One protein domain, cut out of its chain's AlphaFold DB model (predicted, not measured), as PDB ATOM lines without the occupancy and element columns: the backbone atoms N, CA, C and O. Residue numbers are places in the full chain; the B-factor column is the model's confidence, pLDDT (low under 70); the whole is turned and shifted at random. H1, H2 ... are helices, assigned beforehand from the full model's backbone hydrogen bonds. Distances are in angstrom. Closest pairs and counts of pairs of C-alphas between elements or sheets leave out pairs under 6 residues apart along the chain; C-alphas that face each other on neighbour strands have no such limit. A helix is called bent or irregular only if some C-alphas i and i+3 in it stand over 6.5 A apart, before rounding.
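This is residues 61 to 109 of the 161 residues of a protein of Suttonella ornithocola (UniProt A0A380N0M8). What shape does the backbone make? It is a flat, open hook with an empty middle: the long helix H1 makes one arm, an extended link leads to the little helix H2 at the far turn, and H3 folds back toward H1 without packing on it. What is it made of? The printed part has 49 residues with three named helices, in the order H1, H2, H3, and no named strand; the class is all helix. How spread out is it? It is only just loose, close to extended, with a radius of gyration of the C-alphas of 14.2 A and spans of 41 by 24 by 7 A.

Where is the first helix? H1 holds residues 61 to 79, from C-alpha 61 at (184.507, 154.416, 174.345), and is 27.0 A long from first to last C-alpha. What follows it? H2 holds residues 87 to 90, and H3 holds residues 95 to 108, 20.5 A long, ending with C-alpha 108 at (194.750, 154.259, 192.755).

Which helices touch? H1, H2 and H3 touch no helix. H1 and H3 are only just apart, their closest C-alphas at 8.5 A. How do their backbones run? In H1 every O i to N i+4 pair is within hydrogen-bond range, in H3 8 of 10 are, and H2 is too short for one, its single O i to N i+3 pair being out of range. H3 is irregular: C-alphas 96 and 99 are 7.2 A apart.

How large is it? The two C-alphas farthest apart, of Arg 61 and Ser 88, are 42.7 A apart. Are there cuts or long links? The printed part has no cut; the link from H1 to H2 is short and that from H2 to H3 tight. Where is confidence low? Residues 79 to 91 have pLDDT under 70.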
ATOM      1  N   ARG A  61     185.292 155.150 173.342       74.69
ATOM      2  CA  ARG A  61     184.507 154.416 174.345       74.69
ATOM      3  C   ARG A  61     185.327 153.924 175.545       74.69
ATOM      4  O   ARG A  61     184.863 154.053 176.667       74.69
ATOM      5  N   ARG A  62     186.521 153.359 175.341       78.69
ATOM      6  CA  ARG A  62     187.422 152.926 176.422       78.69
ATOM      7  C   ARG A  62     187.982 154.124 177.179       78.69
ATOM      8  O   ARG A  62     187.971 154.089 178.399       78.69
ATOM      9  N   MET A  63     188.432 155.167 176.478       81.25
ATOM     10  CA  MET A  63     188.917 156.386 177.140       81.25
ATOM     11  C   MET A  63     187.806 157.047 177.959       81.25
ATOM     12  O   MET A  63     188.025 157.376 179.117       81.25
ATOM     13  N   LYS A  64     186.596 157.137 177.396       86.00
ATOM     14  CA  LYS A  64     185.416 157.650 178.096       86.00
ATOM     15  C   LYS A  64     185.071 156.810 179.328       86.00
ATOM     16  O   LYS A  64     184.935 157.373 180.401       86.00
ATOM     17  N   ARG A  65     185.028 155.477 179.210       84.75
ATOM     18  CA  ARG A  65     184.793 154.583 180.361       84.75
ATOM     19  C   ARG A  65     185.860 154.716 181.445       84.75
ATOM     20  O   ARG A  65     185.533 154.661 182.619       84.75
ATOM     21  N   MET A  66     187.130 154.863 181.066       83.56
ATOM     22  CA  MET A  66     188.208 155.091 182.036       83.56
ATOM     23  C   MET A  66     188.037 156.439 182.739       83.56
ATOM     24  O   MET A  66     188.197 156.498 183.949       83.56
ATOM     25  N   ALA A  67     187.656 157.491 182.011       86.94
ATOM     26  CA  ALA A  67     187.355 158.789 182.610       86.94
ATOM     27  C   ALA A  67     186.144 158.725 183.560       86.94
ATOM     28  O   ALA A  67     186.210 159.283 184.647       86.94
ATOM     29  N   GLU A  68     185.080 158.005 183.187       89.62
ATOM     30  CA  GLU A  68     183.901 157.774 184.039       89.62
ATOM     31  C   GLU A  68     184.267 157.015 185.326       89.62
ATOM     32  O   GLU A  68     183.846 157.406 186.410       89.62
ATOM     33  N   ILE A  69     185.089 155.963 185.224       86.25
ATOM     34  CA  ILE A  69     185.567 155.198 186.386       86.25
ATOM     35  C   ILE A  69     186.446 156.064 187.294       86.25
ATOM     36  O   ILE A  69     186.260 156.046 188.506       86.25
ATOM     37  N   ASN A  70     187.379 156.830 186.726       84.38
ATOM     38  CA  ASN A  70     188.242 157.712 187.511       84.38
ATOM     39  C   ASN A  70     187.419 158.773 188.250       84.38
ATOM     40  O   ASN A  70     187.598 158.932 189.448       84.38
ATOM     41  N   ALA A  71     186.460 159.414 187.572       86.81
ATOM     42  CA  ALA A  71     185.565 160.382 188.201       86.81
ATOM     43  C   ALA A  71     184.760 159.769 189.358       86.81
ATOM     44  O   ALA A  71     184.629 160.392 190.408       86.81
ATOM     45  N   PHE A  72     184.274 158.531 189.201       86.31
ATOM     46  CA  PHE A  72     183.607 157.807 190.286       86.31
ATOM     47  C   PHE A  72     184.536 157.577 191.489       86.31
ATOM     48  O   PHE A  72     184.120 157.784 192.627       86.31
ATOM     49  N   TYR A  73     185.790 157.169 191.266       78.56
ATOM     50  CA  TYR A  73     186.757 156.972 192.352       78.56
ATOM     51  C   TYR A  73     187.181 158.286 193.019       78.56
ATOM     52  O   TYR A  73     187.322 158.321 194.243       78.56
ATOM     53  N   ASP A  74     187.336 159.364 192.254       80.06
ATOM     54  CA  ASP A  74     187.639 160.697 192.783       80.06
ATOM     55  C   ASP A  74     186.499 161.200 193.686       80.06
ATOM     56  O   ASP A  74     186.737 161.714 194.777       80.06
ATOM     57  N   GLU A  75     185.242 160.994 193.285       82.06
ATOM     58  CA  GLU A  75     184.086 161.324 194.123       82.06
ATOM     59  C   GLU A  75     184.022 160.422 195.366       82.06
ATOM     60  O   GLU A  75     183.840 160.900 196.488       82.06
ATOM     61  N   PHE A  76     184.218 159.114 195.194       80.06
ATOM     62  CA  PHE A  76     184.191 158.132 196.278       80.06
ATOM     63  C   PHE A  76     185.246 158.421 197.356       80.06
ATOM     64  O   PHE A  76     184.941 158.366 198.548       80.06
ATOM     65  N   THR A  77     186.467 158.774 196.951       73.25
ATOM     66  CA  THR A  77     187.571 159.110 197.869       73.25
ATOM     67  C   THR A  77     187.336 160.410 198.633       73.25
ATOM     68  O   THR A  77     187.740 160.510 199.787       73.25
ATOM     69  N   GLN A  78     186.628 161.383 198.051       72.88
ATOM     70  CA  GLN A  78     186.250 162.612 198.759       72.88
ATOM     71  C   GLN A  78     185.171 162.373 199.825       72.88
ATOM     72  O   GLN A  78     185.201 162.991 200.892       72.88
ATOM     73  N   HIS A  79     184.215 161.484 199.550       68.19
ATOM     74  CA  HIS A  79     183.084 161.223 200.445       68.19
ATOM     75  C   HIS A  79     183.409 160.215 201.544       68.19
ATOM     76  O   HIS A  79     182.858 160.286 202.647       68.19
ATOM     77  N   ILE A  80     184.317 159.284 201.271       65.00
ATOM     78  CA  ILE A  80     184.788 158.340 202.268       65.00
ATOM     79  C   ILE A  80     186.011 158.943 202.929       65.00
ATOM     80  O   ILE A  80     187.130 158.848 202.435       65.00
ATOM     81  N   LYS A  81     185.798 159.494 204.128       57.56
ATOM     82  CA  LYS A  81     186.869 159.573 205.118       57.56
ATOM     83  C   LYS A  81     187.257 158.140 205.446       57.56
ATOM     84  O   LYS A  81     186.711 157.547 206.380       57.56
ATOM     85  N   MET A  82     188.155 157.564 204.647       56.62
ATOM     86  CA  MET A  82     188.822 156.335 205.034       56.62
ATOM     87  C   MET A  82     189.354 156.605 206.435       56.62
ATOM     88  O   MET A  82     189.873 157.700 206.675       56.62
ATOM     89  N   PRO A  83     189.134 155.700 207.399       52.78
ATOM     90  CA  PRO A  83     189.683 155.882 208.720       52.78
ATOM     91  C   PRO A  83     191.199 155.844 208.554       52.78
ATOM     92  O   PRO A  83     191.810 154.780 208.607       52.78
ATOM     93  N   VAL A  84     191.803 157.013 208.346       53.16
ATOM     94  CA  VAL A  84     193.213 157.274 208.583       53.16
ATOM     95  C   VAL A  84     193.345 157.147 210.093       53.16
ATOM     96  O   VAL A  84     193.296 158.116 210.851       53.16
ATOM     97  N   LYS A  85     193.340 155.901 210.571       51.12
ATOM     98  CA  LYS A  85     193.650 155.597 211.952       51.12
ATOM     99  C   LYS A  85     195.135 155.857 212.080       51.12
ATOM    100  O   LYS A  85     195.932 155.032 211.675       51.12
ATOM    101  N   SER A  86     195.418 157.038 212.624       50.19
ATOM    102  CA  SER A  86     196.705 157.523 213.100       50.19
ATOM    103  C   SER A  86     197.845 157.482 212.076       50.19
ATOM    104  O   SER A  86     198.247 156.432 211.583       50.19
ATOM    105  N   ASP A  87     198.496 158.628 211.877       53.25
ATOM    106  CA  ASP A  87     199.821 158.725 211.246       53.25
ATOM    107  C   ASP A  87     200.828 157.672 211.764       53.25
ATOM    108  O   ASP A  87     201.811 157.382 211.087       53.25
ATOM    109  N   SER A  88     200.622 157.096 212.958       53.81
ATOM    110  CA  SER A  88     201.462 156.029 213.513       53.81
ATOM    111  C   SER A  88     201.447 154.719 212.723       53.81
ATOM    112  O   SER A  88     202.473 154.046 212.686       53.81
ATOM    113  N   ASP A  89     200.331 154.340 212.096       57.69
ATOM    114  CA  ASP A  89     200.195 153.001 211.502       57.69
ATOM    115  C   ASP A  89     200.779 152.957 210.086       57.69
ATOM    116  O   ASP A  89     201.445 151.992 209.708       57.69
ATOM    117  N   VAL A  90     200.638 154.055 209.338       60.94
ATOM    118  CA  VAL A  90     201.300 154.261 208.037       60.94
ATOM    119  C   VAL A  90     202.813 154.461 208.215       60.94
ATOM    120  O   VAL A  90     203.600 154.028 207.375       60.94
ATOM    121  N   LYS A  91     203.258 155.028 209.347       62.25
ATOM    122  CA  LYS A  91     204.690 155.145 209.690       62.25
ATOM    123  C   LYS A  91     205.373 153.801 209.978       62.25
ATOM    124  O   LYS A  91     206.596 153.737 209.912       62.25
ATOM    125  N   ASN A  92     204.614 152.733 210.232       72.06
ATOM    126  CA  ASN A  92     205.153 151.399 210.521       72.06
ATOM    127  C   ASN A  92     205.289 150.501 209.280       72.06
ATOM    128  O   ASN A  92     205.539 149.300 209.412       72.06
ATOM    129  N   ILE A  93     205.143 151.049 208.069       79.25
ATOM    130  CA  ILE A  93     205.382 150.290 206.837       79.25
ATOM    131  C   ILE A  93     206.877 149.947 206.749       79.25
ATOM    132  O   ILE A  93     207.710 150.862 206.721       79.25
ATOM    133  N   PRO A  94     207.242 148.649 206.650       86.12
ATOM    134  CA  PRO A  94     208.629 148.247 206.460       86.12
ATOM    135  C   PRO A  94     209.240 148.942 205.243       86.12
ATOM    136  O   PRO A  94     208.599 149.014 204.196       86.12
ATOM    137  N   GLU A  95     210.491 149.390 205.350       87.81
ATOM    138  CA  GLU A  95     211.181 150.192 204.324       87.81
ATOM    139  C   GLU A  95     211.051 149.604 202.908       87.81
ATOM    140  O   GLU A  95     210.689 150.303 201.959       87.81
ATOM    141  N   ARG A  96     211.200 148.277 202.782       91.12
ATOM    142  CA  ARG A  96     211.051 147.537 201.516       91.12
ATOM    143  C   ARG A  96     209.696 147.713 200.812       91.12
ATOM    144  O   ARG A  96     209.594 147.427 199.623       91.12
ATOM    145  N   PHE A  97     208.653 148.136 201.525       88.75
ATOM    146  CA  PHE A  97     207.294 148.302 201.003       88.75
ATOM    147  C   PHE A  97     206.873 149.765 200.837       88.75
ATOM    148  O   PHE A  97     205.827 150.018 200.241       88.75
ATOM    149  N   GLN A  98     207.675 150.733 201.288       86.44
ATOM    150  CA  GLN A  98     207.327 152.158 201.201       86.44
ATOM    151  C   GLN A  98     207.177 152.633 199.748       86.44
ATOM    152  O   GLN A  98     206.221 153.328 199.413       86.44
ATOM    153  N   GLN A  99     208.070 152.199 198.855       88.44
ATOM    154  CA  GLN A  99     207.996 152.558 197.433       88.44
ATOM    155  C   GLN A  99     206.747 151.977 196.756       88.44
ATOM    156  O   GLN A  99     206.090 152.649 195.964       88.44
ATOM    157  N   ILE A 100     206.382 150.740 197.105       89.88
ATOM    158  CA  ILE A 100     205.170 150.094 196.585       89.88
ATOM    159  C   ILE A 100     203.927 150.806 197.122       89.88
ATOM    160  O   ILE A 100     203.009 151.069 196.352       89.88
ATOM    161  N   SER A 101     203.921 151.169 198.407       85.25
ATOM    162  CA  SER A 101     202.861 151.970 199.024       85.25
ATOM    163  C   SER A 101     202.628 153.270 198.258       85.25
ATOM    164  O   SER A 101     201.519 153.514 197.798       85.25
ATOM    165  N   LEU A 102     203.676 154.078 198.072       84.31
ATOM    166  CA  LEU A 102     203.582 155.355 197.357       84.31
ATOM    167  C   LEU A 102     203.072 155.169 195.925       84.31
ATOM    168  O   LEU A 102     202.197 155.907 195.476       84.31
ATOM    169  N   LEU A 103     203.582 154.157 195.221       88.75
ATOM    170  CA  LEU A 103     203.173 153.857 193.853       88.75
ATOM    171  C   LEU A 103     201.697 153.444 193.762       88.75
ATOM    172  O   LEU A 103     200.993 153.886 192.852       88.75
ATOM    173  N   VAL A 104     201.224 152.602 194.684       86.19
ATOM    174  CA  VAL A 104     199.828 152.150 194.713       86.19
ATOM    175  C   VAL A 104     198.902 153.306 195.068       86.19
ATOM    176  O   VAL A 104     197.923 153.513 194.351       86.19
ATOM    177  N   THR A 105     199.225 154.101 196.090       81.19
ATOM    178  CA  THR A 105     198.413 155.261 196.487       81.19
ATOM    179  C   THR A 105     198.341 156.297 195.371       81.19
ATOM    180  O   THR A 105     197.248 156.689 194.976       81.19
ATOM    181  N   HIS A 106     199.469 156.654 194.749       81.44
ATOM    182  CA  HIS A 106     199.478 157.620 193.645       81.44
ATOM    183  C   HIS A 106     198.691 157.130 192.418       81.44
ATOM    184  O   HIS A 106     198.125 157.928 191.673       81.44
ATOM    185  N   ARG A 107     198.674 155.820 192.152       80.94
ATOM    186  CA  ARG A 107     197.995 155.268 190.970       80.94
ATOM    187  C   ARG A 107     196.512 154.987 191.192       80.94
ATOM    188  O   ARG A 107     195.752 155.045 190.230       80.94
ATOM    189  N   SER A 108     196.130 154.618 192.410       78.06
ATOM    190  CA  SER A 108     194.750 154.259 192.755       78.06
ATOM    191  C   SER A 108     193.953 155.415 193.354       78.06
ATOM    192  O   SER A 108     192.731 155.337 193.364       78.06
ATOM    193  N   GLY A 109     194.623 156.454 193.867       76.00
ATOM    194  CA  GLY A 109     193.991 157.517 194.652       76.00
ATOM    195  C   GLY A 109     193.527 157.062 196.041       76.00
ATOM    196  O   GLY A 109     192.898 157.837 196.751       76.00
TER     197      GLY A 109